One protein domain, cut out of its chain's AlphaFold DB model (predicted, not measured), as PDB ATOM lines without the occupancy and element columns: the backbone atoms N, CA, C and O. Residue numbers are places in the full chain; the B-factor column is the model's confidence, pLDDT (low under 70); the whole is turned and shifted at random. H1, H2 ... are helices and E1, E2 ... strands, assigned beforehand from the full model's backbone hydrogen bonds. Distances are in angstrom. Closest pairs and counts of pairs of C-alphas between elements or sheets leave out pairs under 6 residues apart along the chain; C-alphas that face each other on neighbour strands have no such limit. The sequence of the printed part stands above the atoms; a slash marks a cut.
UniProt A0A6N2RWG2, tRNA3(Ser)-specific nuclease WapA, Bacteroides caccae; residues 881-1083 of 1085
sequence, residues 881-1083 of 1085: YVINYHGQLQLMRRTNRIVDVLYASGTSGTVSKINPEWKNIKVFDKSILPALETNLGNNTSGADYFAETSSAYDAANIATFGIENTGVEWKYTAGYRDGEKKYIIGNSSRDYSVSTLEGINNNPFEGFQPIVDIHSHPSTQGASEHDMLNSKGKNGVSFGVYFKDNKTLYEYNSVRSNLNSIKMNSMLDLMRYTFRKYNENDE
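Overview. This is residues 881 to 1083 of the 1085 residues of the protein "tRNA3(Ser)-specific nuclease WapA" of Bacteroides caccae (UniProt A0A6N2RWG2). A strongly twisted sheet of seven strands curls round helix H4, and a smaller, four-stranded sheet lies at the other end of the domain. Helices H1 and H2 fill the space between the two sheets, while H3 only grazes the large one. The 203 printed residues hold E1 E2 E3 E4 H1 E5 H2 E6 E7 E8 H3 E9 E10 E11 H4, in chain order; the class is mixed, helices and strands. Both sheets are mixed, ordered E5 E7 E6 E8 E9 E10 E11 and E2 E1 E3 E4. The whole is compact, with a radius of gyration of the C-alphas of 16.0 A and spans of 47 by 34 by 34 A.

Along the chain. The large sheet holds E5, residues 945 to 949; E6, 970 to 977, 20.8 A; E7, 980 to 987, 23.2 A; E8, 1009 to 1017, 23.3 A; E9, 1038 to 1043; E10, 1048 to 1052; and E11, 1061 to 1063. The small sheet holds E1, 881 to 883, beginning at C-alpha 881 (20.832, 3.921, -21.226); E2, 889 to 893; E3, 900 to 904; and E4, 920 to 923. The helices are H1, 928 to 933; H2, 952 to 965, 19.9 A; H3, 1025 to 1030; and H4, 1067 to 1081, 21.8 A, ending at C-alpha 1081 (8.000, -0.523, -54.754).

Arrangement. E6 and E7 form a hairpin, with N 973 and O 984 2.8 A apart. E8 and E9 are parallel, with N 1017 and O 1042 2.9 A apart; E8, H3 and E9 make a strand-helix-strand unit, two parallel neighbours joined through a helix, with a right-handed crossover. E5, H2 and E6 make a split unit, with E7 between its strands, also right-handed. E9, E10 and E11 are a meander, each the antiparallel neighbour of the one before. H1, H2 and H4 lie on the same face of this sheet, in two layers, helices on one face. H2 runs along E6, at a height over the sheet of 8.3 A. H2 touches H4, with residues 1067 to 1071 of H4 alone, at a steep tilt of 49 degrees, opposite ways; the closest C-alphas, of Ala 956 and Met 1067, are 5.4 A apart. H1 and H2 are also on the small sheet, on the same face, at heights of 8.2 A and 9.0 A. There E1 and E3 are parallel, with N 883 and O 903 2.8 A apart. Every O i to N i+4 pair is within hydrogen-bond range in H1, H2 and H3, and 10 of 11 in H4.

Size, cuts and confidence. The C-alphas farthest apart, of Ser 912 and Glu 1083, are 50.8 A apart. The printed part has no cut; the links E3 to E4, H1 to E5 and E7 to E8 are long. The mean pLDDT of the printed part is 78.2, with 48 residues under 70, among them 893 to 901 and 908 to 919.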
ATOM      1  N   TYR A 881      21.699   5.146 -21.225       80.25
ATOM      2  CA  TYR A 881      20.832   3.921 -21.226       80.25
ATOM      3  C   TYR A 881      21.510   2.526 -21.189       80.25
ATOM      4  O   TYR A 881      22.580   2.292 -21.747       80.25
ATOM      5  N   VAL A 882      20.806   1.522 -20.641       83.00
ATOM      6  CA  VAL A 882      21.170   0.086 -20.685       83.00
ATOM      7  C   VAL A 882      20.009  -0.763 -21.206       83.00
ATOM      8  O   VAL A 882      18.853  -0.488 -20.902       83.00
ATOM      9  N   ILE A 883      20.319  -1.845 -21.923       88.75
ATOM     10  CA  ILE A 883      19.385  -2.906 -22.308       88.75
ATOM     11  C   ILE A 883      19.744  -4.243 -21.650       88.75
ATOM     12  O   ILE A 883      20.908  -4.664 -21.636       88.75
ATOM     13  N   ASN A 884      18.739  -4.919 -21.092       84.00
ATOM     14  CA  ASN A 884      18.905  -6.195 -20.395       84.00
ATOM     15  C   ASN A 884      18.748  -7.409 -21.347       84.00
ATOM     16  O   ASN A 884      18.415  -7.270 -22.523       84.00
ATOM     17  N   TYR A 885      18.985  -8.632 -20.859       83.62
ATOM     18  CA  TYR A 885      18.844  -9.876 -21.642       83.62
ATOM     19  C   TYR A 885      17.431 -10.067 -22.219       83.62
ATOM     20  O   TYR A 885      17.285 -10.671 -23.279       83.62
ATOM     21  N   HIS A 886      16.409  -9.545 -21.540       86.00
ATOM     22  CA  HIS A 886      15.019  -9.555 -21.989       86.00
ATOM     23  C   HIS A 886      14.696  -8.463 -23.021       86.00
ATOM     24  O   HIS A 886      13.552  -8.367 -23.435       86.00
ATOM     25  N   GLY A 887      15.656  -7.638 -23.452       80.69
ATOM     26  CA  GLY A 887      15.385  -6.535 -24.379       80.69
ATOM     27  C   GLY A 887      14.646  -5.352 -23.750       80.69
ATOM     28  O   GLY A 887      14.280  -4.427 -24.468       80.69
ATOM     29  N   GLN A 888      14.466  -5.346 -22.428       87.88
ATOM     30  CA  GLN A 888      13.928  -4.197 -21.706       87.88
ATOM     31  C   GLN A 888      15.030  -3.149 -21.562       87.88
ATOM     32  O   GLN A 888      16.151  -3.484 -21.153       87.88
ATOM     33  N   LEU A 889      14.709  -1.895 -21.875       87.06
ATOM     34  CA  LEU A 889      15.599  -0.768 -21.626       87.06
ATOM     35  C   LEU A 889      15.384  -0.213 -20.215       87.06
ATOM     36  O   LEU A 889      14.315  -0.348 -19.624       87.06
ATOM     37  N   GLN A 890      16.438   0.401 -19.692       84.19
ATOM     38  CA  GLN A 890      16.464   1.115 -18.425       84.19
ATOM     39  C   GLN A 890      17.422   2.303 -18.582       84.19
ATOM     40  O   GLN A 890      18.611   2.110 -18.866       84.19
ATOM     41  N   LEU A 891      16.938   3.522 -18.370       79.00
ATOM     42  CA  LEU A 891      17.790   4.686 -18.163       79.00
ATOM     43  C   LEU A 891      18.565   4.484 -16.853       79.00
ATOM     44  O   LEU A 891      17.985   4.248 -15.793       79.00
ATOM     45  N   MET A 892      19.892   4.500 -16.940       72.00
ATOM     46  CA  MET A 892      20.742   3.779 -15.975       72.00
ATOM     47  C   MET A 892      21.865   4.609 -15.375       72.00
ATOM     48  O   MET A 892      22.333   4.364 -14.263       72.00
ATOM     49  N   ARG A 893      22.290   5.606 -16.128       57.38
ATOM     50  CA  ARG A 893      23.092   6.730 -15.679       57.38
ATOM     51  C   ARG A 893      22.537   7.918 -16.442       57.38
ATOM     52  O   ARG A 893      21.463   7.842 -17.040       57.38
ATOM     53  N   ARG A 894      23.276   9.008 -16.459       46.81
ATOM     54  CA  ARG A 894      23.031  10.103 -17.357       46.81
ATOM     55  C   ARG A 894      24.416  10.503 -18.020       46.81
ATOM     56  O   ARG A 894      25.332  10.746 -17.263       46.81
ATOM     57  N   THR A 895      24.627  10.461 -19.379       40.19
ATOM     58  CA  THR A 895      25.708  10.975 -20.316       40.19
ATOM     59  C   THR A 895      25.368  12.117 -21.333       40.19
ATOM     60  O   THR A 895      24.635  11.933 -22.291       40.19
ATOM     61  N   ASN A 896      25.975  13.307 -21.244       34.47
ATOM     62  CA  ASN A 896      25.709  14.411 -22.190       34.47
ATOM     63  C   ASN A 896      26.527  14.301 -23.467       34.47
ATOM     64  O   ASN A 896      27.648  14.794 -23.557       34.47
ATOM     65  N   ARG A 897      25.949  13.631 -24.454       41.94
ATOM     66  CA  ARG A 897      26.533  13.403 -25.772       41.94
ATOM     67  C   ARG A 897      25.513  13.814 -26.841       41.94
ATOM     68  O   ARG A 897      24.303  13.788 -26.602       41.94
ATOM     69  N   ILE A 898      25.992  14.140 -28.044       38.50
ATOM     70  CA  ILE A 898      25.140  14.363 -29.235       38.50
ATOM     71  C   ILE A 898      24.359  13.108 -29.666       38.50
ATOM     72  O   ILE A 898      23.439  13.189 -30.467       38.50
ATOM     73  N   VAL A 899      24.732  11.964 -29.099       45.31
ATOM     74  CA  VAL A 899      24.091  10.653 -29.192       45.31
ATOM     75  C   VAL A 899      23.660  10.231 -27.792       45.31
ATOM     76  O   VAL A 899      24.325  10.596 -26.826       45.31
ATOM     77  N   ASP A 900      22.623   9.419 -27.651       63.69
ATOM     78  CA  ASP A 900      22.526   8.567 -26.462       63.69
ATOM     79  C   ASP A 900      23.434   7.336 -26.640       63.69
ATOM     80  O   ASP A 900      23.840   6.994 -27.756       63.69
ATOM     81  N   VAL A 901      23.791   6.662 -25.545       66.31
ATOM     82  CA  VAL A 901      24.538   5.396 -25.600       66.31
ATOM     83  C   VAL A 901      23.708   4.294 -24.959       66.31
ATOM     84  O   VAL A 901      23.144   4.472 -23.882       66.31
ATOM     85  N   LEU A 902      23.625   3.157 -25.654       84.19
ATOM     86  CA  LEU A 902      22.895   1.974 -25.213       84.19
ATOM     87  C   LEU A 902      23.880   0.839 -24.926       84.19
ATOM     88  O   LEU A 902      24.442   0.261 -25.856       84.19
ATOM     89  N   TYR A 903      24.080   0.503 -23.652       82.50
ATOM     90  CA  TYR A 903      24.930  -0.616 -23.224       82.50
ATOM     91  C   TYR A 903      24.110  -1.911 -23.075       82.50
ATOM     92  O   TYR A 903      23.050  -1.895 -22.462       82.50
ATOM     93  N   ALA A 904      24.598  -3.058 -23.551       86.25
ATOM     94  CA  ALA A 904      23.946  -4.356 -23.349       86.25
ATOM     95  C   ALA A 904      24.532  -5.085 -22.131       86.25
ATOM     96  O   ALA A 904      25.647  -5.607 -22.191       86.25
ATOM     97  N   SER A 905      23.769  -5.174 -21.038       76.25
ATOM     98  CA  SER A 905      24.249  -5.787 -19.789       76.25
ATOM     99  C   SER A 905      24.343  -7.313 -19.846       76.25
ATOM    100  O   SER A 905      25.118  -7.926 -19.109       76.25
ATOM    101  N   GLY A 906      23.502  -7.944 -20.670       67.75
ATOM    102  CA  GLY A 906      23.308  -9.395 -20.690       67.75
ATOM    103  C   GLY A 906      22.695  -9.980 -19.405       67.75
ATOM    104  O   GLY A 906      22.655 -11.204 -19.273       67.75
ATOM    105  N   THR A 907      22.222  -9.148 -18.467       71.12
ATOM    106  CA  THR A 907      21.575  -9.567 -17.208       71.12
ATOM    107  C   THR A 907      20.085  -9.835 -17.409       71.12
ATOM    108  O   THR A 907      19.420  -9.130 -18.156       71.12
ATOM    109  N   SER A 908      19.508 -10.815 -16.712       65.56
ATOM    110  CA  SER A 908      18.073 -11.144 -16.806       65.56
ATOM    111  C   SER A 908      17.153 -10.254 -15.953       65.56
ATOM    112  O   SER A 908      16.064 -10.681 -15.588       65.56
ATOM    113  N   GLY A 909      17.596  -9.050 -15.587       60.88
ATOM    114  CA  GLY A 909      16.856  -8.129 -14.726       60.88
ATOM    115  C   GLY A 909      17.540  -6.765 -14.610       60.88
ATOM    116  O   GLY A 909      18.657  -6.588 -15.113       60.88
ATOM    117  N   THR A 910      16.835  -5.837 -13.957       51.34
ATOM    118  CA  THR A 910      17.228  -4.454 -13.635       51.34
ATOM    119  C   THR A 910      18.649  -4.372 -13.081       51.34
ATOM    120  O   THR A 910      19.064  -5.239 -12.307       51.34
ATOM    121  N   VAL A 911      19.395  -3.328 -13.449       54.84
ATOM    122  CA  VAL A 911      20.766  -3.107 -12.955       54.84
ATOM    123  C   VAL A 911      20.855  -1.807 -12.150       54.84
ATOM    124  O   VAL A 911      19.939  -0.990 -12.174       54.84
ATOM    125  N   SER A 912      21.932  -1.656 -11.373       48.88
ATOM    126  CA  SER A 912      22.141  -0.549 -10.424       48.88
ATOM    127  C   SER A 912      23.374   0.320 -10.704       48.88
ATOM    128  O   SER A 912      23.449   1.438 -10.212       48.88
ATOM    129  N   LYS A 913      24.340  -0.167 -11.497       48.03
ATOM    130  CA  LYS A 913      25.433   0.632 -12.076       48.03
ATOM    131  C   LYS A 913      25.777   0.149 -13.486       48.03
ATOM    132  O   LYS A 913      25.631  -1.040 -13.774       48.03
ATOM    133  N   ILE A 914      26.206   1.060 -14.363       50.31
ATOM    134  CA  ILE A 914      26.731   0.709 -15.692       50.31
ATOM    135  C   ILE A 914      28.115   0.073 -15.527       50.31
ATOM    136  O   ILE A 914      28.937   0.592 -14.774       50.31
ATOM    137  N   ASN A 915      28.388  -1.026 -16.237       56.94
ATOM    138  CA  ASN A 915      29.758  -1.495 -16.444       56.94
ATOM    139  C   ASN A 915      30.298  -0.903 -17.762       56.94
ATOM    140  O   ASN A 915      29.720  -1.200 -18.811       56.94
ATOM    141  N   PRO A 916      31.394  -0.117 -17.749       40.66
ATOM    142  CA  PRO A 916      32.031   0.385 -18.969       40.66
ATOM    143  C   PRO A 916      32.429  -0.713 -19.969       40.66
ATOM    144  O   PRO A 916      32.397  -0.465 -21.170       40.66
ATOM    145  N   GLU A 917      32.737  -1.929 -19.497       45.56
ATOM    146  CA  GLU A 917      33.121  -3.070 -20.346       45.56
ATOM    147  C   GLU A 917      31.937  -3.748 -21.068       45.56
ATOM    148  O   GLU A 917      32.123  -4.715 -21.816       45.56
ATOM    149  N   TRP A 918      30.699  -3.283 -20.864       69.50
ATOM    150  CA  TRP A 918      29.569  -3.750 -21.664       69.50
ATOM    151  C   TRP A 918      29.653  -3.219 -23.095       69.50
ATOM    152  O   TRP A 918      29.829  -2.021 -23.339       69.50
ATOM    153  N   LYS A 919      29.415  -4.118 -24.057       63.28
ATOM    154  CA  LYS A 919      29.169  -3.745 -25.454       63.28
ATOM    155  C   LYS A 919      28.104  -2.662 -25.519       63.28
ATOM    156  O   LYS A 919      27.084  -2.766 -24.842       63.28
ATOM    157  N   ASN A 920      28.325  -1.667 -26.363       80.38
ATOM    158  CA  ASN A 920      27.440  -0.524 -26.499       80.38
ATOM    159  C   ASN A 920      27.395  -0.015 -27.942       80.38
ATOM    160  O   ASN A 920      28.269  -0.342 -28.748       80.38
ATOM    161  N   ILE A 921      26.365   0.773 -28.247       73.69
ATOM    162  CA  ILE A 921      26.229   1.530 -29.496       73.69
ATOM    163  C   ILE A 921      25.904   2.996 -29.197       73.69
ATOM    164  O   ILE A 921      25.216   3.302 -28.222       73.69
ATOM    165  N   LYS A 922      26.386   3.891 -30.066       68.25
ATOM    166  CA  LYS A 922      25.944   5.290 -30.164       68.25
ATOM    167  C   LYS A 922      24.605   5.326 -30.929       68.25
ATOM    168  O   LYS A 922      24.501   4.653 -31.956       68.25
ATOM    169  N   VAL A 923      23.627   6.095 -30.448       64.69
ATOM    170  CA  VAL A 923      22.288   6.284 -31.043       64.69
ATOM    171  C   VAL A 923      22.032   7.777 -31.256       64.69
ATOM    172  O   VAL A 923      22.129   8.546 -30.304       64.69
ATOM    173  N   PHE A 924      21.730   8.196 -32.484       53.88
ATOM    174  CA  PHE A 924      21.637   9.614 -32.861       53.88
ATOM    175  C   PHE A 924      20.227  10.187 -32.666       53.88
ATOM    176  O   PHE A 924      20.096  11.286 -32.128       53.88
ATOM    177  N   ASP A 925      19.175   9.443 -33.012       66.12
ATOM    178  CA  ASP A 925      17.808   9.796 -32.615       66.12
ATOM    179  C   ASP A 925      17.606   9.606 -31.098       66.12
ATOM    180  O   ASP A 925      17.392   8.499 -30.602       66.12
ATOM    181  N   LYS A 926      17.639  10.712 -30.347       61.56
ATOM    182  CA  LYS A 926      17.482  10.722 -28.881       61.56
ATOM    183  C   LYS A 926      16.031  10.521 -28.401       61.56
ATOM    184  O   LYS A 926      15.795  10.540 -27.192       61.56
ATOM    185  N   SER A 927      15.058  10.328 -29.300       68.88
ATOM    186  CA  SER A 927      13.664   9.995 -28.953       68.88
ATOM    187  C   SER A 927      13.421   8.484 -28.817       68.88
ATOM    188  O   SER A 927      12.584   8.055 -28.017       68.88
ATOM    189  N   ILE A 928      14.197   7.665 -29.537       81.94
ATOM    190  CA  ILE A 928      13.898   6.240 -29.731       81.94
ATOM    191  C   ILE A 928      14.166   5.379 -28.484       81.94
ATOM    192  O   ILE A 928      13.416   4.444 -28.210       81.94
ATOM    193  N   LEU A 929      15.198   5.694 -27.688       82.31
ATOM    194  CA  LEU A 929      15.506   4.965 -26.448       82.31
ATOM    195  C   LEU A 929      14.519   5.273 -25.301       82.31
ATOM    196  O   LEU A 929      14.060   4.312 -24.684       82.31
ATOM    197  N   PRO A 930      14.104   6.537 -25.044       78.81
ATOM    198  CA  PRO A 930      12.970   6.825 -24.157       78.81
ATOM    199  C   PRO A 930      11.676   6.094 -24.553       78.81
ATOM    200  O   PRO A 930      10.943   5.595 -23.695       78.81
ATOM    201  N   ALA A 931      11.390   6.001 -25.856       80.06
ATOM    202  CA  ALA A 931      10.227   5.270 -26.353       80.06
ATOM    203  C   ALA A 931      10.361   3.751 -26.116       80.06
ATOM    204  O   ALA A 931       9.431   3.136 -25.605       80.06
ATOM    205  N   LEU A 932      11.534   3.156 -26.368       85.50
ATOM    206  CA  LEU A 932      11.815   1.738 -26.089       85.50
ATOM    207  C   LEU A 932      11.931   1.385 -24.589       85.50
ATOM    208  O   LEU A 932      11.866   0.209 -24.237       85.50
ATOM    209  N   GLU A 933      12.089   2.361 -23.694       83.19
ATOM    210  CA  GLU A 933      11.931   2.175 -22.240       83.19
ATOM    211  C   GLU A 933      10.445   2.076 -21.833       83.19
ATOM    212  O   GLU A 933      10.099   1.462 -20.819       83.19
ATOM    213  N   THR A 934       9.540   2.623 -22.651       78.38
ATOM    214  CA  THR A 934       8.102   2.663 -22.376       78.38
ATOM    215  C   THR A 934       7.409   1.374 -22.826       78.38
ATOM    216  O   THR A 934       7.374   1.036 -24.005       78.38
ATOM    217  N   ASN A 935       6.792   0.661 -21.880       77.44
ATOM    218  CA  ASN A 935       5.898  -0.460 -22.183       77.44
ATOM    219  C   ASN A 935       4.563   0.081 -22.724       77.44
ATOM    220  O   ASN A 935       3.792   0.687 -21.976       77.44
ATOM    221  N   LEU A 936       4.289  -0.156 -24.007       68.00
ATOM    222  CA  LEU A 936       3.077   0.298 -24.695       68.00
ATOM    223  C   LEU A 936       1.863  -0.600 -24.417       68.00
ATOM    224  O   LEU A 936       0.723  -0.152 -24.545       68.00
ATOM    225  N   GLY A 937       2.081  -1.846 -23.993       56.47
ATOM    226  CA  GLY A 937       0.997  -2.755 -23.653       56.47
ATOM    227  C   GLY A 937       1.470  -4.118 -23.157       56.47
ATOM    228  O   GLY A 937       2.353  -4.748 -23.731       56.47
ATOM    229  N   ASN A 938       0.801  -4.628 -22.123       53.84
ATOM    230  CA  ASN A 938       0.874  -6.046 -21.786       53.84
ATOM    231  C   ASN A 938      -0.181  -6.791 -22.610       53.84
ATOM    232  O   ASN A 938      -1.369  -6.753 -22.281       53.84
ATOM    233  N   ASN A 939       0.242  -7.472 -23.670       52.25
ATOM    234  CA  ASN A 939      -0.539  -8.555 -24.256       52.25
ATOM    235  C   ASN A 939      -0.225  -9.884 -23.528       52.25
ATOM    236  O   ASN A 939       0.579  -9.950 -22.597       52.25
ATOM    237  N   THR A 940      -0.904 -10.963 -23.905       39.84
ATOM    238  CA  THR A 940      -1.111 -12.188 -23.102       39.84
ATOM    239  C   THR A 940       0.107 -13.113 -22.896       39.84
ATOM    240  O   THR A 940      -0.035 -14.323 -22.703       39.84
ATOM    241  N   SER A 941       1.336 -12.601 -22.995       47.19
ATOM    242  CA  SER A 941       2.572 -13.348 -22.672       47.19
ATOM    243  C   SER A 941       3.830 -12.475 -22.499       47.19
ATOM    244  O   SER A 941       4.919 -13.031 -22.368       47.19
ATOM    245  N   GLY A 942       3.730 -11.140 -22.531       57.12
ATOM    246  CA  GLY A 942       4.898 -10.248 -22.525       57.12
ATOM    247  C   GLY A 942       4.528  -8.773 -22.352       57.12
ATOM    248  O   GLY A 942       3.404  -8.461 -21.960       57.12
ATOM    249  N   ALA A 943       5.485  -7.893 -22.632       74.00
ATOM    250  CA  ALA A 943       5.361  -6.440 -22.539       74.00
ATOM    251  C   ALA A 943       5.923  -5.822 -23.823       74.00
ATOM    252  O   ALA A 943       7.077  -6.071 -24.159       74.00
ATOM    253  N   ASP A 944       5.106  -5.074 -24.560       83.75
ATOM    254  CA  ASP A 944       5.463  -4.561 -25.882       83.75
ATOM    255  C   ASP A 944       6.240  -3.239 -25.778       83.75
ATOM    256  O   ASP A 944       5.671  -2.179 -25.510       83.75
ATOM    257  N   TYR A 945       7.549  -3.314 -26.019       87.56
ATOM    258  CA  TYR A 945       8.470  -2.180 -26.096       87.56
ATOM    259  C   TYR A 945       8.779  -1.895 -27.564       87.56
ATOM    260  O   TYR A 945       9.581  -2.598 -28.185       87.56
ATOM    261  N   PHE A 946       8.132  -0.878 -28.132       90.88
ATOM    262  CA  PHE A 946       8.317  -0.472 -29.525       90.88
ATOM    263  C   PHE A 946       8.502   1.038 -29.633       90.88
ATOM    264  O   PHE A 946       7.920   1.802 -28.868       90.88
ATOM    265  N   ALA A 947       9.277   1.462 -30.622       88.62
ATOM    266  CA  ALA A 947       9.481   2.858 -30.962       88.62
ATOM    267  C   ALA A 947       9.559   3.033 -32.476       88.62
ATOM    268  O   ALA A 947       9.894   2.101 -33.209       88.62
ATOM    269  N   GLU A 948       9.285   4.252 -32.922       92.38
ATOM    270  CA  GLU A 948       9.427   4.672 -34.309       92.38
ATOM    271  C   GLU A 948      10.512   5.741 -34.437       92.38
ATOM    272  O   GLU A 948      10.792   6.466 -33.485       92.38
ATOM    273  N   THR A 949      11.120   5.830 -35.616       83.50
ATOM    274  CA  THR A 949      12.100   6.856 -35.976       83.50
ATOM    275  C   THR A 949      12.073   7.126 -37.485       83.50
ATOM    276  O   THR A 949      11.698   6.249 -38.268       83.50
ATOM    277  N   SER A 950      12.524   8.309 -37.915       81.50
ATOM    278  CA  SER A 950      12.937   8.560 -39.311       81.50
ATOM    279  C   SER A 950      14.350   8.013 -39.605       81.50
ATOM    280  O   SER A 950      14.730   7.822 -40.759       81.50
ATOM    281  N   SER A 951      15.155   7.737 -38.571       77.88
ATOM    282  CA  SER A 951      16.550   7.299 -38.686       77.88
ATOM    283  C   SER A 951      16.652   5.819 -39.061       77.88
ATOM    284  O   SER A 951      16.691   4.922 -38.214       77.88
ATOM    285  N   ALA A 952      16.785   5.559 -40.364       70.31
ATOM    286  CA  ALA A 952      17.105   4.236 -40.905       70.31
ATOM    287  C   ALA A 952      18.358   3.615 -40.251       70.31
ATOM    288  O   ALA A 952      18.426   2.396 -40.071       70.31
ATOM    289  N   TYR A 953      19.333   4.464 -39.896       68.25
ATOM    290  CA  TYR A 953      20.559   4.085 -39.197       68.25
ATOM    291  C   TYR A 953      20.255   3.596 -37.779       68.25
ATOM    292  O   TYR A 953      20.595   2.461 -37.454       68.25
ATOM    293  N   ASP A 954      19.588   4.402 -36.945       73.75
ATOM    294  CA  ASP A 954      19.364   4.042 -35.538       73.75
ATOM    295  C   ASP A 954      18.417   2.852 -35.405       73.75
ATOM    296  O   ASP A 954      18.681   1.953 -34.607       73.75
ATOM    297  N   ALA A 955      17.392   2.769 -36.260       83.56
ATOM    298  CA  ALA A 955      16.529   1.599 -36.347       83.56
ATOM    299  C   ALA A 955      17.329   0.314 -36.631       83.56
ATOM    300  O   ALA A 955      17.203  -0.673 -35.906       83.56
ATOM    301  N   ALA A 956      18.185   0.307 -37.661       79.75
ATOM    302  CA  ALA A 956      18.971  -0.877 -38.013       79.75
ATOM    303  C   ALA A 956      20.052  -1.195 -36.961       79.75
ATOM    304  O   ALA A 956      20.285  -2.364 -36.632       79.75
ATOM    305  N   ASN A 957      20.693  -0.163 -36.412       84.19
ATOM    306  CA  ASN A 957      21.728  -0.246 -35.387       84.19
ATOM    307  C   ASN A 957      21.170  -0.833 -34.078       84.19
ATOM    308  O   ASN A 957      21.662  -1.861 -33.617       84.19
ATOM    309  N   ILE A 958      20.087  -0.268 -33.531       90.00
ATOM    310  CA  ILE A 958      19.451  -0.765 -32.299       90.00
ATOM    311  C   ILE A 958      18.827  -2.141 -32.518       90.00
ATOM    312  O   ILE A 958      19.047  -3.022 -31.690       90.00
ATOM    313  N   ALA A 959      18.103  -2.368 -33.623       90.19
ATOM    314  CA  ALA A 959      17.503  -3.676 -33.880       90.19
ATOM    315  C   ALA A 959      18.578  -4.768 -33.945       90.19
ATOM    316  O   ALA A 959      18.502  -5.741 -33.202       90.19
ATOM    317  N   THR A 960      19.634  -4.603 -34.751       87.94
ATOM    318  CA  THR A 960      20.705  -5.615 -34.823       87.94
ATOM    319  C   THR A 960      21.496  -5.742 -33.521       87.94
ATOM    320  O   THR A 960      21.828  -6.860 -33.124       87.94
ATOM    321  N   PHE A 961      21.743  -4.652 -32.793       89.69
ATOM    322  CA  PHE A 961      22.373  -4.701 -31.473       89.69
ATOM    323  C   PHE A 961      21.520  -5.468 -30.448       89.69
ATOM    324  O   PHE A 961      22.058  -6.284 -29.689       89.69
ATOM    325  N   GLY A 962      20.200  -5.272 -30.475       87.88
ATOM    326  CA  GLY A 962      19.215  -6.022 -29.703       87.88
ATOM    327  C   GLY A 962      19.225  -7.509 -30.058       87.88
ATOM    328  O   GLY A 962      19.433  -8.347 -29.176       87.88
ATOM    329  N   ILE A 963      19.108  -7.843 -31.349       89.12
ATOM    330  CA  ILE A 963      19.180  -9.222 -31.865       89.12
ATOM    331  C   ILE A 963      20.444  -9.920 -31.371       89.12
ATOM    332  O   ILE A 963      20.383 -11.045 -30.882       89.12
ATOM    333  N   GLU A 964      21.604  -9.277 -31.489       85.44
ATOM    334  CA  GLU A 964      22.897  -9.893 -31.200       85.44
ATOM    335  C   GLU A 964      23.145 -10.062 -29.692       85.44
ATOM    336  O   GLU A 964      23.669 -11.102 -29.277       85.44
ATOM    337  N   ASN A 965      22.725  -9.109 -28.853       85.81
ATOM    338  CA  ASN A 965      23.123  -9.065 -27.437       85.81
ATOM    339  C   ASN A 965      22.007  -9.401 -26.424       85.81
ATOM    340  O   ASN A 965      22.319  -9.652 -25.259       85.81
ATOM    341  N   THR A 966      20.742  -9.499 -26.849       87.12
ATOM    342  CA  THR A 966      19.617  -9.982 -26.017       87.12
ATOM    343  C   THR A 966      19.288 -11.462 -26.296       87.12
ATOM    344  O   THR A 966      19.912 -12.106 -27.151       87.12
ATOM    345  N   GLY A 967      18.350 -12.038 -25.539       84.12
ATOM    346  CA  GLY A 967      17.803 -13.387 -25.747       84.12
ATOM    347  C   GLY A 967      16.401 -13.426 -26.360       84.12
ATOM    348  O   GLY A 967      15.844 -14.514 -26.511       84.12
ATOM    349  N   VAL A 968      15.834 -12.263 -26.681       87.44
ATOM    350  CA  VAL A 968      14.451 -12.090 -27.146       87.44
ATOM    351  C   VAL A 968      14.401 -11.807 -28.641       87.44
ATOM    352  O   VAL A 968      15.425 -11.523 -29.266       87.44
ATOM    353  N   GLU A 969      13.210 -11.894 -29.226       89.88
ATOM    354  CA  GLU A 969      13.027 -11.536 -30.632       89.88
ATOM    355  C   GLU A 969      12.837 -10.036 -30.804       89.88
ATOM    356  O   GLU A 969      12.053  -9.402 -30.098       89.88
ATOM    357  N   TRP A 970      13.546  -9.484 -31.783       92.19
ATOM    358  CA  TRP A 970      13.389  -8.111 -32.226       92.19
ATOM    359  C   TRP A 970      12.656  -8.075 -33.550       92.19
ATOM    360  O   TRP A 970      12.908  -8.901 -34.431       92.19
ATOM    361  N   LYS A 971      11.793  -7.076 -33.693       92.62
ATOM    362  CA  LYS A 971      11.152  -6.688 -34.942       92.62
ATOM    363  C   LYS A 971      11.826  -5.430 -35.484       92.62
ATOM    364  O   LYS A 971      12.199  -4.536 -34.724       92.62
ATOM    365  N   TYR A 972      11.952  -5.376 -36.800       94.62
ATOM    366  CA  TYR A 972      12.363  -4.225 -37.587       94.62
ATOM    367  C   TYR A 972      11.382  -4.119 -38.756       94.62
ATOM    368  O   TYR A 972      11.314  -5.007 -39.606       94.62
ATOM    369  N   THR A 973      10.600  -3.047 -38.774       95.12
ATOM    370  CA  THR A 973       9.593  -2.779 -39.804       95.12
ATOM    371  C   THR A 973       9.950  -1.462 -40.470       95.12
ATOM    372  O   THR A 973      10.170  -0.474 -39.774       95.12
ATOM    373  N   ALA A 974      10.001  -1.428 -41.796       93.81
ATOM    374  CA  ALA A 974      10.165  -0.193 -42.558       93.81
ATOM    375  C   ALA A 974       8.954  -0.003 -43.467       93.81
ATOM    376  O   ALA A 974       8.354  -0.982 -43.922       93.81
ATOM    377  N   GLY A 975       8.573   1.244 -43.699       93.19
ATOM    378  CA  GLY A 975       7.323   1.577 -44.358       93.19
ATOM    379  C   GLY A 975       7.075   3.073 -44.403       93.19
ATOM    380  O   GLY A 975       7.916   3.880 -44.008       93.19
ATOM    381  N   TYR A 976       5.886   3.427 -44.866       88.19
ATOM    382  CA  TYR A 976       5.432   4.805 -44.939       88.19
ATOM    383  C   TYR A 976       4.421   5.105 -43.825       88.19
ATOM    384  O   TYR A 976       3.509   4.311 -43.590       88.19
ATOM    385  N   ARG A 977       4.516   6.271 -43.176       85.75
ATOM    386  CA  ARG A 977       3.343   6.924 -42.561       85.75
ATOM    387  C   ARG A 977       3.286   8.361 -43.063       85.75
ATOM    388  O   ARG A 977       4.321   9.006 -43.172       85.75
ATOM    389  N   ASP A 978       2.087   8.806 -43.428       80.12
ATOM    390  CA  ASP A 978       1.781  10.174 -43.869       80.12
ATOM    391  C   ASP A 978       2.639  10.681 -45.056       80.12
ATOM    392  O   ASP A 978       2.744  11.876 -45.304       80.12
ATOM    393  N   GLY A 979       3.197   9.746 -45.840       75.31
ATOM    394  CA  GLY A 979       4.064   9.989 -47.003       75.31
ATOM    395  C   GLY A 979       5.563   9.792 -46.739       75.31
ATOM    396  O   GLY A 979       6.339   9.653 -47.682       75.31
ATOM    397  N   GLU A 980       5.986   9.707 -45.478       68.88
ATOM    398  CA  GLU A 980       7.398   9.705 -45.083       68.88
ATOM    399  C   GLU A 980       7.931   8.309 -44.738       68.88
ATOM    400  O   GLU A 980       7.216   7.463 -44.198       68.88
ATOM    401  N   LYS A 981       9.224   8.075 -45.010       81.75
ATOM    402  CA  LYS A 981       9.913   6.800 -44.746       81.75
ATOM    403  C   LYS A 981      10.215   6.660 -43.249       81.75
ATOM    404  O   LYS A 981      11.170   7.250 -42.746       81.75
ATOM    405  N   LYS A 982       9.412   5.862 -42.542       89.81
ATOM    406  CA  LYS A 982       9.508   5.617 -41.092       89.81
ATOM    407  C   LYS A 982       9.951   4.180 -40.793       89.81
ATOM    408  O   LYS A 982       9.741   3.251 -41.579       89.81
ATOM    409  N   TYR A 983      10.560   3.990 -39.626       93.19
ATOM    410  CA  TYR A 983      11.115   2.714 -39.177       93.19
ATOM    411  C   TYR A 983      10.633   2.409 -37.762       93.19
ATOM    412  O   TYR A 983      10.927   3.163 -36.837       93.19
ATOM    413  N   ILE A 984       9.924   1.293 -37.585       94.56
ATOM    414  CA  ILE A 984       9.436   0.825 -36.284       94.56
ATOM    415  C   ILE A 984      10.272  -0.366 -35.835       94.56
ATOM    416  O   ILE A 984      10.344  -1.389 -36.525       94.56
ATOM    417  N   ILE A 985      10.858  -0.258 -34.647       94.94
ATOM    418  CA  ILE A 985      11.625  -1.328 -34.010       94.94
ATOM    419  C   ILE A 985      11.067  -1.655 -32.631       94.94
ATOM    420  O   ILE A 985      10.457  -0.808 -31.983       94.94
ATOM    421  N   GLY A 986      11.291  -2.880 -32.162       90.75
ATOM    422  CA  GLY A 986      10.896  -3.254 -30.808       90.75
ATOM    423  C   GLY A 986      10.996  -4.737 -30.496       90.75
ATOM    424  O   GLY A 986      11.391  -5.546 -31.338       90.75
ATOM    425  N   ASN A 987      10.627  -5.081 -29.268       90.25
ATOM    426  CA  ASN A 987      10.535  -6.444 -28.755       90.25
ATOM    427  C   ASN A 987       9.374  -6.553 -27.752       90.25
ATOM    428  O   ASN A 987       9.009  -5.577 -27.105       90.25
ATOM    429  N   SER A 988       8.821  -7.754 -27.572       83.06
ATOM    430  CA  SER A 988       7.774  -8.023 -26.564       83.06
ATOM    431  C   SER A 988       8.338  -8.538 -25.224       83.06
ATOM    432  O   SER A 988       7.615  -9.077 -24.378       83.06
ATOM    433  N   SER A 989       9.664  -8.453 -25.066       79.94
ATOM    434  CA  SER A 989      10.491  -9.054 -24.011       79.94
ATOM    435  C   SER A 989      10.335 -10.569 -23.805       79.94
ATOM    436  O   SER A 989      10.658 -11.107 -22.736       79.94
ATOM    437  N   ARG A 990       9.890 -11.274 -24.853       75.38
ATOM    438  CA  ARG A 990       9.720 -12.734 -24.891       75.38
ATOM    439  C   ARG A 990      10.886 -13.426 -25.596       75.38
ATOM    440  O   ARG A 990      11.270 -13.071 -26.708       75.38
ATOM    441  N   ASP A 991      11.389 -14.495 -24.989       69.19
ATOM    442  CA  ASP A 991      12.238 -15.465 -25.679       69.19
ATOM    443  C   ASP A 991      11.403 -16.135 -26.802       69.19
ATOM    444  O   ASP A 991      10.338 -16.691 -26.527       69.19
ATOM    445  N   TYR A 992      11.891 -16.122 -28.050       67.00
ATOM    446  CA  TYR A 992      11.283 -16.792 -29.225       67.00
ATOM    447  C   TYR A 992       9.862 -16.323 -29.632       67.00
ATOM    448  O   TYR A 992       9.054 -17.123 -30.107       67.00
ATOM    449  N   SER A 993       9.523 -15.047 -29.413       74.62
ATOM    450  CA  SER A 993       8.324 -14.408 -29.979       74.62
ATOM    451  C   SER A 993       8.468 -12.883 -30.001       74.62
ATOM    452  O   SER A 993       8.922 -12.300 -29.020       74.62
ATOM    453  N   VAL A 994       7.997 -12.215 -31.058       81.25
ATOM    454  CA  VAL A 994       7.732 -10.764 -31.070       81.25
ATOM    455  C   VAL A 994       6.326 -10.465 -31.601       81.25
ATOM    456  O   VAL A 994       5.791 -11.208 -32.422       81.25
ATOM    457  N   SER A 995       5.701  -9.398 -31.104       80.81
ATOM    458  CA  SER A 995       4.354  -8.984 -31.511       80.81
ATOM    459  C   SER A 995       4.345  -8.400 -32.930       80.81
ATOM    460  O   SER A 995       5.264  -7.685 -33.331       80.81
ATOM    461  N   THR A 996       3.289  -8.664 -33.703       82.69
ATOM    462  CA  THR A 996       2.969  -7.869 -34.901       82.69
ATOM    463  C   THR A 996       2.494  -6.477 -34.478       82.69
ATOM    464  O   THR A 996       1.970  -6.327 -33.379       82.69
ATOM    465  N   LEU A 997       2.627  -5.459 -35.341       82.12
ATOM    466  CA  LEU A 997       2.184  -4.090 -35.009       82.12
ATOM    467  C   LEU A 997       0.675  -4.046 -34.693       82.12
ATOM    468  O   LEU A 997       0.253  -3.482 -33.692       82.12
ATOM    469  N   GLU A 998      -0.123  -4.766 -35.483       80.31
ATOM    470  CA  GLU A 998      -1.562  -5.005 -35.265       80.31
ATOM    471  C   GLU A 998      -1.890  -5.757 -33.959       80.31
ATOM    472  O   GLU A 998      -3.042  -5.770 -33.534       80.31
ATOM    473  N   GLY A 999      -0.903  -6.418 -33.344       75.06
ATOM    474  CA  GLY A 999      -1.026  -7.161 -32.086       75.06
ATOM    475  C   GLY A 999      -0.616  -6.369 -30.839       75.06
ATOM    476  O   GLY A 999      -0.640  -6.930 -29.740       75.06
ATOM    477  N   ILE A1000      -0.231  -5.097 -30.998       76.50
ATOM    478  CA  ILE A1000       0.082  -4.179 -29.897       76.50
ATOM    479  C   ILE A1000      -1.233  -3.587 -29.371       76.50
ATOM    480  O   ILE A1000      -2.012  -2.986 -30.114       76.50
ATOM    481  N   ASN A1001      -1.488  -3.732 -28.069       67.19
ATOM    482  CA  ASN A1001      -2.660  -3.132 -27.429       67.19
ATOM    483  C   ASN A1001      -2.571  -1.597 -27.501       67.19
ATOM    484  O   ASN A1001      -1.551  -1.029 -27.128       67.19
ATOM    485  N   ASN A1002      -3.638  -0.933 -27.962       66.25
ATOM    486  CA  ASN A1002      -3.641   0.506 -28.273       66.25
ATOM    487  C   ASN A1002      -2.496   0.932 -29.222       66.25
ATOM    488  O   ASN A1002      -1.920   2.000 -29.033       66.25
ATOM    489  N   ASN A1003      -2.180   0.090 -30.221       76.69
ATOM    490  CA  ASN A1003      -1.142   0.289 -31.241       76.69
ATOM    491  C   ASN A1003      -0.962   1.773 -31.653       76.69
ATOM    492  O   ASN A1003      -1.780   2.284 -32.421       76.69
ATOM    493  N   PRO A1004       0.113   2.459 -31.216       75.88
ATOM    494  CA  PRO A1004       0.352   3.855 -31.585       75.88
ATOM    495  C   PRO A1004       0.802   4.005 -33.045       75.88
ATOM    496  O   PRO A1004       0.882   5.122 -33.543       75.88
ATOM    497  N   PHE A1005       1.075   2.893 -33.737       85.56
ATOM    498  CA  PHE A1005       1.528   2.856 -35.123       85.56
ATOM    499  C   PHE A1005       0.387   2.632 -36.130       85.56
ATOM    500  O   PHE A1005       0.632   2.208 -37.263       85.56
ATOM    501  N   GLU A1006      -0.868   2.874 -35.737       80.81
ATOM    502  CA  GLU A1006      -2.014   2.870 -36.654       80.81
ATOM    503  C   GLU A1006      -1.752   3.812 -37.853       80.81
ATOM    504  O   GLU A1006      -1.092   4.844 -37.727       80.81
ATOM    505  N   GLY A1007      -2.180   3.410 -39.053       80.81
ATOM    506  CA  GLY A1007      -1.884   4.124 -40.304       80.81
ATOM    507  C   GLY A1007      -0.508   3.852 -40.939       80.81
ATOM    508  O   GLY A1007      -0.313   4.223 -42.092       80.81
ATOM    509  N   PHE A1008       0.424   3.171 -40.257       91.31
ATOM    510  CA  PHE A1008       1.707   2.766 -40.858       91.31
ATOM    511  C   PHE A1008       1.512   1.711 -41.961       91.31
ATOM    512  O   PHE A1008       0.868   0.682 -41.744       91.31
ATOM    513  N   GLN A1009       2.120   1.940 -43.124       91.81
ATOM    514  CA  GLN A1009       2.082   1.066 -44.296       91.81
ATOM    515  C   GLN A1009       3.442   0.361 -44.461       91.81
ATOM    516  O   GLN A1009       4.377   0.956 -45.000       91.81
ATOM    517  N   PRO A1010       3.607  -0.885 -43.976       92.44
ATOM    518  CA  PRO A1010       4.885  -1.587 -44.045       92.44
ATOM    519  C   PRO A1010       5.229  -1.994 -45.482       92.44
ATOM    520  O   PRO A1010       4.403  -2.580 -46.172       92.44
ATOM    521  N   ILE A1011       6.479  -1.777 -45.891       93.75
ATOM    522  CA  ILE A1011       7.073  -2.349 -47.115       93.75
ATOM    523  C   ILE A1011       8.064  -3.482 -46.799       93.75
ATOM    524  O   ILE A1011       8.306  -4.368 -47.617       93.75
ATOM    525  N   VAL A1012       8.611  -3.493 -45.580       93.94
ATOM    526  CA  VAL A1012       9.506  -4.524 -45.045       93.94
ATOM    527  C   VAL A1012       9.049  -4.865 -43.639       93.94
ATOM    528  O   VAL A1012       8.921  -3.973 -42.803       93.94
ATOM    529  N   ASP A1013       8.871  -6.152 -43.360       93.75
ATOM    530  CA  ASP A1013       8.614  -6.659 -42.012       93.75
ATOM    531  C   ASP A1013       9.605  -7.788 -41.704       93.75
ATOM    532  O   ASP A1013       9.540  -8.885 -42.268       93.75
ATOM    533  N   ILE A1014      10.564  -7.494 -40.827       93.31
ATOM    534  CA  ILE A1014      11.591  -8.430 -40.384       93.31
ATOM    535  C   ILE A1014      11.427  -8.687 -38.894       93.31
ATOM    536  O   ILE A1014      11.264  -7.763 -38.101       93.31
ATOM    537  N   HIS A1015      11.569  -9.947 -38.493       91.69
ATOM    538  CA  HIS A1015      11.831 -10.301 -37.102       91.69
ATOM    539  C   HIS A1015      13.000 -11.280 -36.990       91.69
ATOM    540  O   HIS A1015      13.413 -11.900 -37.972       91.69
ATOM    541  N   SER A1016      13.588 -11.388 -35.802       90.75
ATOM    542  CA  SER A1016      14.740 -12.256 -35.563       90.75
ATOM    543  C   SER A1016      14.366 -13.551 -34.860       90.75
ATOM    544  O   SER A1016      13.777 -13.489 -33.785       90.75
ATOM    545  N   HIS A1017      14.838 -14.691 -35.358       85.94
ATOM    546  CA  HIS A1017      14.785 -15.959 -34.627       85.94
ATOM    547  C   HIS A1017      16.121 -16.211 -33.895       85.94
ATOM    548  O   HIS A1017      17.175 -16.273 -34.541       85.94
ATOM    549  N   PRO A1018      16.123 -16.402 -32.559       71.00
ATOM    550  CA  PRO A1018      17.337 -16.673 -31.787       71.00
ATOM    551  C   PRO A1018      17.851 -18.115 -31.904       71.00
ATOM    552  O   PRO A1018      18.980 -18.372 -31.500       71.00
ATOM    553  N   SER A1019      17.035 -19.064 -32.391       70.62
ATOM    554  CA  SER A1019      17.391 -20.499 -32.440       70.62
ATOM    555  C   SER A1019      16.859 -21.290 -33.649       70.62
ATOM    556  O   SER A1019      17.260 -22.437 -33.850       70.62
ATOM    557  N   THR A1020      15.992 -20.695 -34.471       79.25
ATOM    558  CA  THR A1020      15.329 -21.326 -35.623       79.25
ATOM    559  C   THR A1020      15.707 -20.647 -36.939       79.25
ATOM    560  O   THR A1020      15.928 -19.442 -36.992       79.25
ATOM    561  N   GLN A1021      15.817 -21.430 -38.018       85.00
ATOM    562  CA  GLN A1021      16.241 -20.938 -39.330       85.00
ATOM    563  C   GLN A1021      15.047 -20.827 -40.290       85.00
ATOM    564  O   GLN A1021      14.552 -21.846 -40.774       85.00
ATOM    565  N   GLY A1022      14.669 -19.595 -40.639       84.38
ATOM    566  CA  GLY A1022      13.551 -19.311 -41.542       84.38
ATOM    567  C   GLY A1022      12.186 -19.338 -40.847       84.38
ATOM    568  O   GLY A1022      12.070 -19.706 -39.683       84.38
ATOM    569  N   ALA A1023      11.153 -18.919 -41.576       85.69
ATOM    570  CA  ALA A1023       9.828 -18.664 -41.014       85.69
ATOM    571  C   ALA A1023       9.105 -19.926 -40.507       85.69
ATOM    572  O   ALA A1023       9.113 -20.978 -41.154       85.69
ATOM    573  N   SER A1024       8.421 -19.796 -39.371       86.50
ATOM    574  CA  SER A1024       7.487 -20.797 -38.858       86.50
ATOM    575  C   SER A1024       6.152 -20.766 -39.616       86.50
ATOM    576  O   SER A1024       5.862 -19.850 -40.389       86.50
ATOM    577  N   GLU A1025       5.289 -21.757 -39.372       85.44
ATOM    578  CA  GLU A1025       3.919 -21.743 -39.905       85.44
ATOM    579  C   GLU A1025       3.108 -20.535 -39.409       85.44
ATOM    580  O   GLU A1025       2.285 -20.014 -40.159       85.44
ATOM    581  N   HIS A1026       3.366 -20.045 -38.191       84.06
ATOM    582  CA  HIS A1026       2.700 -18.854 -37.661       84.06
ATOM    583  C   HIS A1026       3.156 -17.582 -38.388       84.06
ATOM    584  O   HIS A1026       2.325 -16.780 -38.806       84.06
ATOM    585  N   ASP A1027       4.457 -17.446 -38.634       86.00
ATOM    586  CA  ASP A1027       5.031 -16.291 -39.336       86.00
ATOM    587  C   ASP A1027       4.508 -16.223 -40.778       86.00
ATOM    588  O   ASP A1027       4.050 -15.173 -41.238       86.00
ATOM    589  N   MET A1028       4.479 -17.371 -41.469       89.12
ATOM    590  CA  MET A1028       3.878 -17.500 -42.799       89.12
ATOM    591  C   MET A1028       2.382 -17.148 -42.785       89.12
ATOM    592  O   MET A1028       1.928 -16.414 -43.666       89.12
ATOM    593  N   LEU A1029       1.612 -17.589 -41.782       87.56
ATOM    594  CA  LEU A1029       0.206 -17.191 -41.626       87.56
ATOM    595  C   LEU A1029       0.047 -15.674 -41.427       87.56
ATOM    596  O   LEU A1029      -0.838 -15.086 -42.045       87.56
ATOM    597  N   ASN A1030       0.925 -15.029 -40.655       84.19
ATOM    598  CA  ASN A1030       0.879 -13.585 -40.390       84.19
ATOM    599  C   ASN A1030       1.197 -12.719 -41.632       84.19
ATOM    600  O   ASN A1030       0.756 -11.572 -41.710       84.19
ATOM    601  N   SER A1031       1.896 -13.269 -42.635       88.06
ATOM    602  CA  SER A1031       2.108 -12.617 -43.946       88.06
ATOM    603  C   SER A1031       0.915 -12.726 -44.913       88.06
ATOM    604  O   SER A1031       0.910 -12.126 -45.992       88.06
ATOM    605  N   LYS A1032      -0.108 -13.524 -44.586       89.12
ATOM    606  CA  LYS A1032      -1.172 -13.886 -45.531       89.12
ATOM    607  C   LYS A1032      -2.113 -12.713 -45.819       89.12
ATOM    608  O   LYS A1032      -2.886 -12.302 -44.962       89.12
ATOM    609  N   GLY A1033      -2.108 -12.248 -47.069       81.44
ATOM    610  CA  GLY A1033      -2.943 -11.139 -47.550       81.44
ATOM    611  C   GLY A1033      -2.255  -9.771 -47.527       81.44
ATOM    612  O   GLY A1033      -2.842  -8.800 -47.993       81.44
ATOM    613  N   LYS A1034      -1.010  -9.695 -47.040       84.88
ATOM    614  CA  LYS A1034      -0.201  -8.470 -47.001       84.88
ATOM    615  C   LYS A1034       0.667  -8.379 -48.258       84.88
ATOM    616  O   LYS A1034       1.857  -8.685 -48.240       84.88
ATOM    617  N   ASN A1035       0.027  -8.045 -49.375       80.12
ATOM    618  CA  ASN A1035       0.698  -7.840 -50.662       80.12
ATOM    619  C   ASN A1035       1.581  -6.575 -50.608       80.12
ATOM    620  O   ASN A1035       1.272  -5.661 -49.851       80.12
ATOM    621  N   GLY A1036       2.666  -6.524 -51.389       82.19
ATOM    622  CA  GLY A1036       3.619  -5.396 -51.401       82.19
ATOM    623  C   GLY A1036       4.624  -5.365 -50.236       82.19
ATOM    624  O   GLY A1036       5.551  -4.559 -50.251       82.19
ATOM    625  N   VAL A1037       4.484  -6.258 -49.246       90.50
ATOM    626  CA  VAL A1037       5.351  -6.311 -48.058       90.50
ATOM    627  C   VAL A1037       6.388  -7.432 -48.180       90.50
ATOM    628  O   VAL A1037       6.046  -8.607 -48.334       90.50
ATOM    629  N   SER A1038       7.670  -7.085 -48.066       93.12
ATOM    630  CA  SER A1038       8.787  -8.035 -48.062       93.12
ATOM    631  C   SER A1038       9.061  -8.570 -46.651       93.12
ATOM    632  O   SER A1038       9.703  -7.906 -45.833       93.12
ATOM    633  N   PHE A1039       8.587  -9.786 -46.368       93.88
ATOM    634  CA  PHE A1039       8.755 -10.451 -45.073       93.88
ATOM    635  C   PHE A1039      10.082 -11.209 -44.953       93.88
ATOM    636  O   PHE A1039      10.480 -11.912 -45.885       93.88
ATOM    637  N   GLY A1040      10.733 -11.151 -43.785       92.88
ATOM    638  CA  GLY A1040      11.972 -11.895 -43.537       92.88
ATOM    639  C   GLY A1040      12.220 -12.321 -42.085       92.88
ATOM    640  O   GLY A1040      11.830 -11.641 -41.140       92.88
ATOM    641  N   VAL A1041      12.918 -13.448 -41.906       92.69
ATOM    642  CA  VAL A1041      13.411 -13.922 -40.600       92.69
ATOM    643  C   VAL A1041      14.930 -13.813 -40.534       92.69
ATOM    644  O   VAL A1041      15.630 -14.515 -41.265       92.69
ATOM    645  N   TYR A1042      15.461 -12.964 -39.653       90.00
ATOM    646  CA  TYR A1042      16.898 -12.893 -39.369       90.00
ATOM    647  C   TYR A1042      17.278 -14.010 -38.389       90.00
ATOM    648  O   TYR A1042      16.922 -13.960 -37.212       90.00
ATOM    649  N   PHE A1043      18.023 -15.018 -38.842       89.62
ATOM    650  CA  PHE A1043      18.525 -16.066 -37.954       89.62
ATOM    651  C   PHE A1043      19.860 -15.653 -37.323       89.62
ATOM    652  O   PHE A1043      20.864 -15.470 -38.020       89.62
ATOM    653  N   LYS A1044      19.871 -15.543 -35.990       81.50
ATOM    654  CA  LYS A1044      21.006 -15.044 -35.197       81.50
ATOM    655  C   LYS A1044      22.298 -15.845 -35.397       81.50
ATOM    656  O   LYS A1044      23.309 -15.273 -35.799       81.50
ATOM    657  N   ASP A1045      22.266 -17.161 -35.169       79.81
ATOM    658  CA  ASP A1045      23.473 -18.011 -35.114       79.81
ATOM    659  C   ASP A1045      24.313 -17.996 -36.401       79.81
ATOM    660  O   ASP A1045      25.526 -18.212 -36.352       79.81
ATOM    661  N   ASN A1046      23.686 -17.763 -37.560       83.31
ATOM    662  CA  ASN A1046      24.378 -17.731 -38.845       83.31
ATOM    663  C   ASN A1046      24.282 -16.387 -39.585       83.31
ATOM    664  O   ASN A1046      24.787 -16.315 -40.706       83.31
ATOM    665  N   LYS A1047      23.699 -15.337 -38.988       85.88
ATOM    666  CA  LYS A1047      23.576 -13.981 -39.559       85.88
ATOM    667  C   LYS A1047      23.025 -13.952 -40.990       85.88
ATOM    668  O   LYS A1047      23.656 -13.426 -41.913       85.88
ATOM    669  N   THR A1048      21.872 -14.586 -41.187       89.81
ATOM    670  CA  THR A1048      21.217 -14.686 -42.499       89.81
ATOM    671  C   THR A1048      19.746 -14.313 -42.375       89.81
ATOM    672  O   THR A1048      19.038 -14.861 -41.532       89.81
ATOM    673  N   LEU A1049      19.296 -13.392 -43.225       92.06
ATOM    674  CA  LEU A1049      17.890 -13.071 -43.429       92.06
ATOM    675  C   LEU A1049      17.293 -14.075 -44.419       92.06
ATOM    676  O   LEU A1049      17.810 -14.234 -45.525       92.06
ATOM    677  N   TYR A1050      16.215 -14.742 -44.033       93.62
ATOM    678  CA  TYR A1050      15.452 -15.643 -44.891       93.62
ATOM    679  C   TYR A1050      14.147 -14.955 -45.282       93.62
ATOM    680  O   TYR A1050      13.268 -14.796 -44.435       93.62
ATOM    681  N   GLU A1051      14.035 -14.521 -46.538       93.94
ATOM    682  CA  GLU A1051      12.783 -13.978 -47.081       93.94
ATOM    683  C   GLU A1051      11.707 -15.072 -47.093       93.94
ATOM    684  O   GLU A1051      12.003 -16.232 -47.396       93.94
ATOM    685  N   TYR A1052      10.454 -14.722 -46.806       93.81
ATOM    686  CA  TYR A1052       9.351 -15.684 -46.777       93.81
ATOM    687  C   TYR A1052       8.026 -15.100 -47.276       93.81
ATOM    688  O   TYR A1052       7.873 -13.896 -47.462       93.81
ATOM    689  N   ASN A1053       7.046 -15.973 -47.506       91.19
ATOM    690  CA  ASN A1053       5.648 -15.596 -47.717       91.19
ATOM    691  C   ASN A1053       4.707 -16.672 -47.151       91.19
ATOM    692  O   ASN A1053       5.155 -17.696 -46.638       91.19
ATOM    693  N   SER A1054       3.395 -16.481 -47.307       88.69
ATOM    694  CA  SER A1054       2.356 -17.380 -46.774       88.69
ATOM    695  C   SER A1054       2.317 -18.814 -47.344       88.69
ATOM    696  O   SER A1054       1.408 -19.577 -47.012       88.69
ATOM    697  N   VAL A1055       3.286 -19.197 -48.185       86.31
ATOM    698  CA  VAL A1055       3.423 -20.538 -48.787       86.31
ATOM    699  C   VAL A1055       4.843 -21.116 -48.640       86.31
ATOM    700  O   VAL A1055       5.016 -22.333 -48.738       86.31
ATOM    701  N   ARG A1056       5.880 -20.290 -48.426       87.12
ATOM    702  CA  ARG A1056       7.286 -20.729 -48.322       87.12
ATOM    703  C   ARG A1056       8.062 -19.928 -47.280       87.12
ATOM    704  O   ARG A1056       8.140 -18.709 -47.376       87.12
ATOM    705  N   SER A1057       8.741 -20.639 -46.380       83.81
ATOM    706  CA  SER A1057       9.542 -20.089 -45.276       83.81
ATOM    707  C   SER A1057      10.972 -19.660 -45.635       83.81
ATOM    708  O   SER A1057      11.699 -19.156 -44.780       83.81
ATOM    709  N   ASN A1058      11.384 -19.900 -46.882       85.31
ATOM    710  CA  ASN A1058      12.674 -19.513 -47.446       85.31
ATOM    711  C   ASN A1058      12.512 -19.353 -48.969       85.31
ATOM    712  O   ASN A1058      12.456 -20.344 -49.704       85.31
ATOM    713  N   LEU A1059      12.361 -18.110 -49.418       86.62
ATOM    714  CA  LEU A1059      12.333 -17.699 -50.824       86.62
ATOM    715  C   LEU A1059      13.756 -17.402 -51.306       86.62
ATOM    716  O   LEU A1059      14.209 -17.998 -52.280       86.62
ATOM    717  N   ASN A1060      14.459 -16.546 -50.560       86.75
ATOM    718  CA  ASN A1060      15.877 -16.240 -50.700       86.75
ATOM    719  C   ASN A1060      16.541 -16.221 -49.317       86.75
ATOM    720  O   ASN A1060      15.906 -15.902 -48.312       86.75
ATOM    721  N   SER A1061      17.847 -16.493 -49.278       88.81
ATOM    722  CA  SER A1061      18.670 -16.396 -48.069       88.81
ATOM    723  C   SER A1061      19.795 -15.379 -48.268       88.81
ATOM    724  O   SER A1061      20.711 -15.619 -49.060       88.81
ATOM    725  N   ILE A1062      19.737 -14.258 -47.553       88.75
ATOM    726  CA  ILE A1062      20.608 -13.093 -47.729       88.75
ATOM    727  C   ILE A1062      21.519 -12.956 -46.506       88.75
ATOM    728  O   ILE A1062      21.057 -12.905 -45.368       88.75
ATOM    729  N   LYS A1063      22.835 -12.909 -46.726       84.19
ATOM    730  CA  LYS A1063      23.822 -12.801 -45.647       84.19
ATOM    731  C   LYS A1063      23.885 -11.361 -45.121       84.19
ATOM    732  O   LYS A1063      24.236 -10.463 -45.879       84.19
ATOM    733  N   MET A1064      23.612 -11.168 -43.832       79.56
ATOM    734  CA  MET A1064      23.560  -9.854 -43.179       79.56
ATOM    735  C   MET A1064      24.669  -9.757 -42.129       79.56
ATOM    736  O   MET A1064      24.472 -10.108 -40.970       79.56
ATOM    737  N   ASN A1065      25.874  -9.351 -42.534       65.00
ATOM    738  CA  ASN A1065      27.036  -9.374 -41.636       65.00
ATOM    739  C   ASN A1065      27.083  -8.148 -40.708       65.00
ATOM    740  O   ASN A1065      27.710  -8.208 -39.647       65.00
ATOM    741  N   SER A1066      26.421  -7.059 -41.106       64.94
ATOM    742  CA  SER A1066      26.398  -5.755 -40.440       64.94
ATOM    743  C   SER A1066      25.003  -5.113 -40.487       64.94
ATOM    744  O   SER A1066      24.168  -5.494 -41.307       64.94
ATOM    745  N   MET A1067      24.759  -4.090 -39.657       78.06
ATOM    746  CA  MET A1067      23.524  -3.287 -39.723       78.06
ATOM    747  C   MET A1067      23.363  -2.563 -41.072       78.06
ATOM    748  O   MET A1067      22.248  -2.404 -41.564       78.06
ATOM    749  N   LEU A1068      24.477  -2.235 -41.733       56.81
ATOM    750  CA  LEU A1068      24.493  -1.614 -43.055       56.81
ATOM    751  C   LEU A1068      23.926  -2.546 -44.140       56.81
ATOM    752  O   LEU A1068      23.347  -2.072 -45.114       56.81
ATOM    753  N   ASP A1069      24.045  -3.867 -43.976       75.81
ATOM    754  CA  ASP A1069      23.450  -4.834 -44.908       75.81
ATOM    755  C   ASP A1069      21.919  -4.894 -44.755       75.81
ATOM    756  O   ASP A1069      21.209  -4.992 -45.757       75.81
ATOM    757  N   LEU A1070      21.408  -4.724 -43.526       80.38
ATOM    758  CA  LEU A1070      19.976  -4.559 -43.253       80.38
ATOM    759  C   LEU A1070      19.446  -3.249 -43.863       80.38
ATOM    760  O   LEU A1070      18.447  -3.286 -44.574       80.38
ATOM    761  N   MET A1071      20.148  -2.121 -43.690       80.31
ATOM    762  CA  MET A1071      19.785  -0.849 -44.343       80.31
ATOM    763  C   MET A1071      19.763  -0.973 -45.876       80.31
ATOM    764  O   MET A1071      18.795  -0.573 -46.518       80.31
ATOM    765  N   ARG A1072      20.801  -1.575 -46.477       68.56
ATOM    766  CA  ARG A1072      20.895  -1.806 -47.933       68.56
ATOM    767  C   ARG A1072      19.765  -2.680 -48.471       68.56
ATOM    768  O   ARG A1072      19.317  -2.451 -49.590       68.56
ATOM    769  N   TYR A1073      19.336  -3.685 -47.712       85.56
ATOM    770  CA  TYR A1073      18.160  -4.483 -48.049       85.56
ATOM    771  C   TYR A1073      16.897  -3.619 -48.021       85.56
ATOM    772  O   TYR A1073      16.172  -3.572 -49.012       85.56
ATOM    773  N   THR A1074      16.681  -2.867 -46.942       84.19
ATOM    774  CA  THR A1074      15.503  -2.007 -46.781       84.19
ATOM    775  C   THR A1074      15.395  -0.945 -47.876       84.19
ATOM    776  O   THR A1074      14.329  -0.780 -48.458       84.19
ATOM    777  N   PHE A1075      16.493  -0.268 -48.225       75.44
ATOM    778  CA  PHE A1075      16.493   0.732 -49.298       75.44
ATOM    779  C   PHE A1075      16.211   0.129 -50.680       75.44
ATOM    780  O   PHE A1075      15.536   0.762 -51.483       75.44
ATOM    781  N   ARG A1076      16.633  -1.115 -50.953       82.69
ATOM    782  CA  ARG A1076      16.205  -1.817 -52.178       82.69
ATOM    783  C   ARG A1076      14.708  -2.085 -52.181       82.69
ATOM    784  O   ARG A1076      14.090  -1.897 -53.213       82.69
ATOM    785  N   LYS A1077      14.120  -2.463 -51.043       86.88
ATOM    786  CA  LYS A1077      12.675  -2.716 -50.937       86.88
ATOM    787  C   LYS A1077      11.810  -1.456 -51.000       86.88
ATOM    788  O   LYS A1077      10.663  -1.567 -51.408       86.88
ATOM    789  N   TYR A1078      12.351  -0.281 -50.669       79.19
ATOM    790  CA  TYR A1078      11.725   0.985 -51.068       79.19
ATOM    791  C   TYR A1078      11.772   1.133 -52.590       79.19
ATOM    792  O   TYR A1078      10.725   1.158 -53.216       79.19
ATOM    793  N   ASN A1079      12.961   1.114 -53.200       71.31
ATOM    794  CA  ASN A1079      13.102   1.323 -54.645       71.31
ATOM    795  C   ASN A1079      12.353   0.283 -55.512       71.31
ATOM    796  O   ASN A1079      11.902   0.621 -56.595       71.31
ATOM    797  N   GLU A1080      12.212  -0.966 -55.051       76.62
ATOM    798  CA  GLU A1080      11.443  -2.027 -55.727       76.62
ATOM    799  C   GLU A1080       9.923  -1.756 -55.734       76.62
ATOM    800  O   GLU A1080       9.243  -2.252 -56.626       76.62
ATOM    801  N   ASN A1081       9.400  -0.969 -54.783       59.00
ATOM    802  CA  ASN A1081       8.000  -0.523 -54.754       59.00
ATOM    803  C   ASN A1081       7.832   0.874 -55.386       59.00
ATOM    804  O   ASN A1081       6.849   1.114 -56.079       59.00
ATOM    805  N   ASP A1082       8.810   1.771 -55.207       51.81
ATOM    806  CA  ASP A1082       8.834   3.131 -55.770       51.81
ATOM    807  C   ASP A1082       8.987   3.136 -57.325       51.81
ATOM    808  O   ASP A1082       8.996   4.202 -57.938       51.81
ATOM    809  N   GLU A1083       9.115   1.963 -57.970       42.53
ATOM    810  CA  GLU A1083       9.058   1.750 -59.433       42.53
ATOM    811  C   GLU A1083       7.717   1.134 -59.932       42.53
ATOM    812  O   GLU A1083       7.566   0.937 -61.142       42.53
TER     813      GLU A1083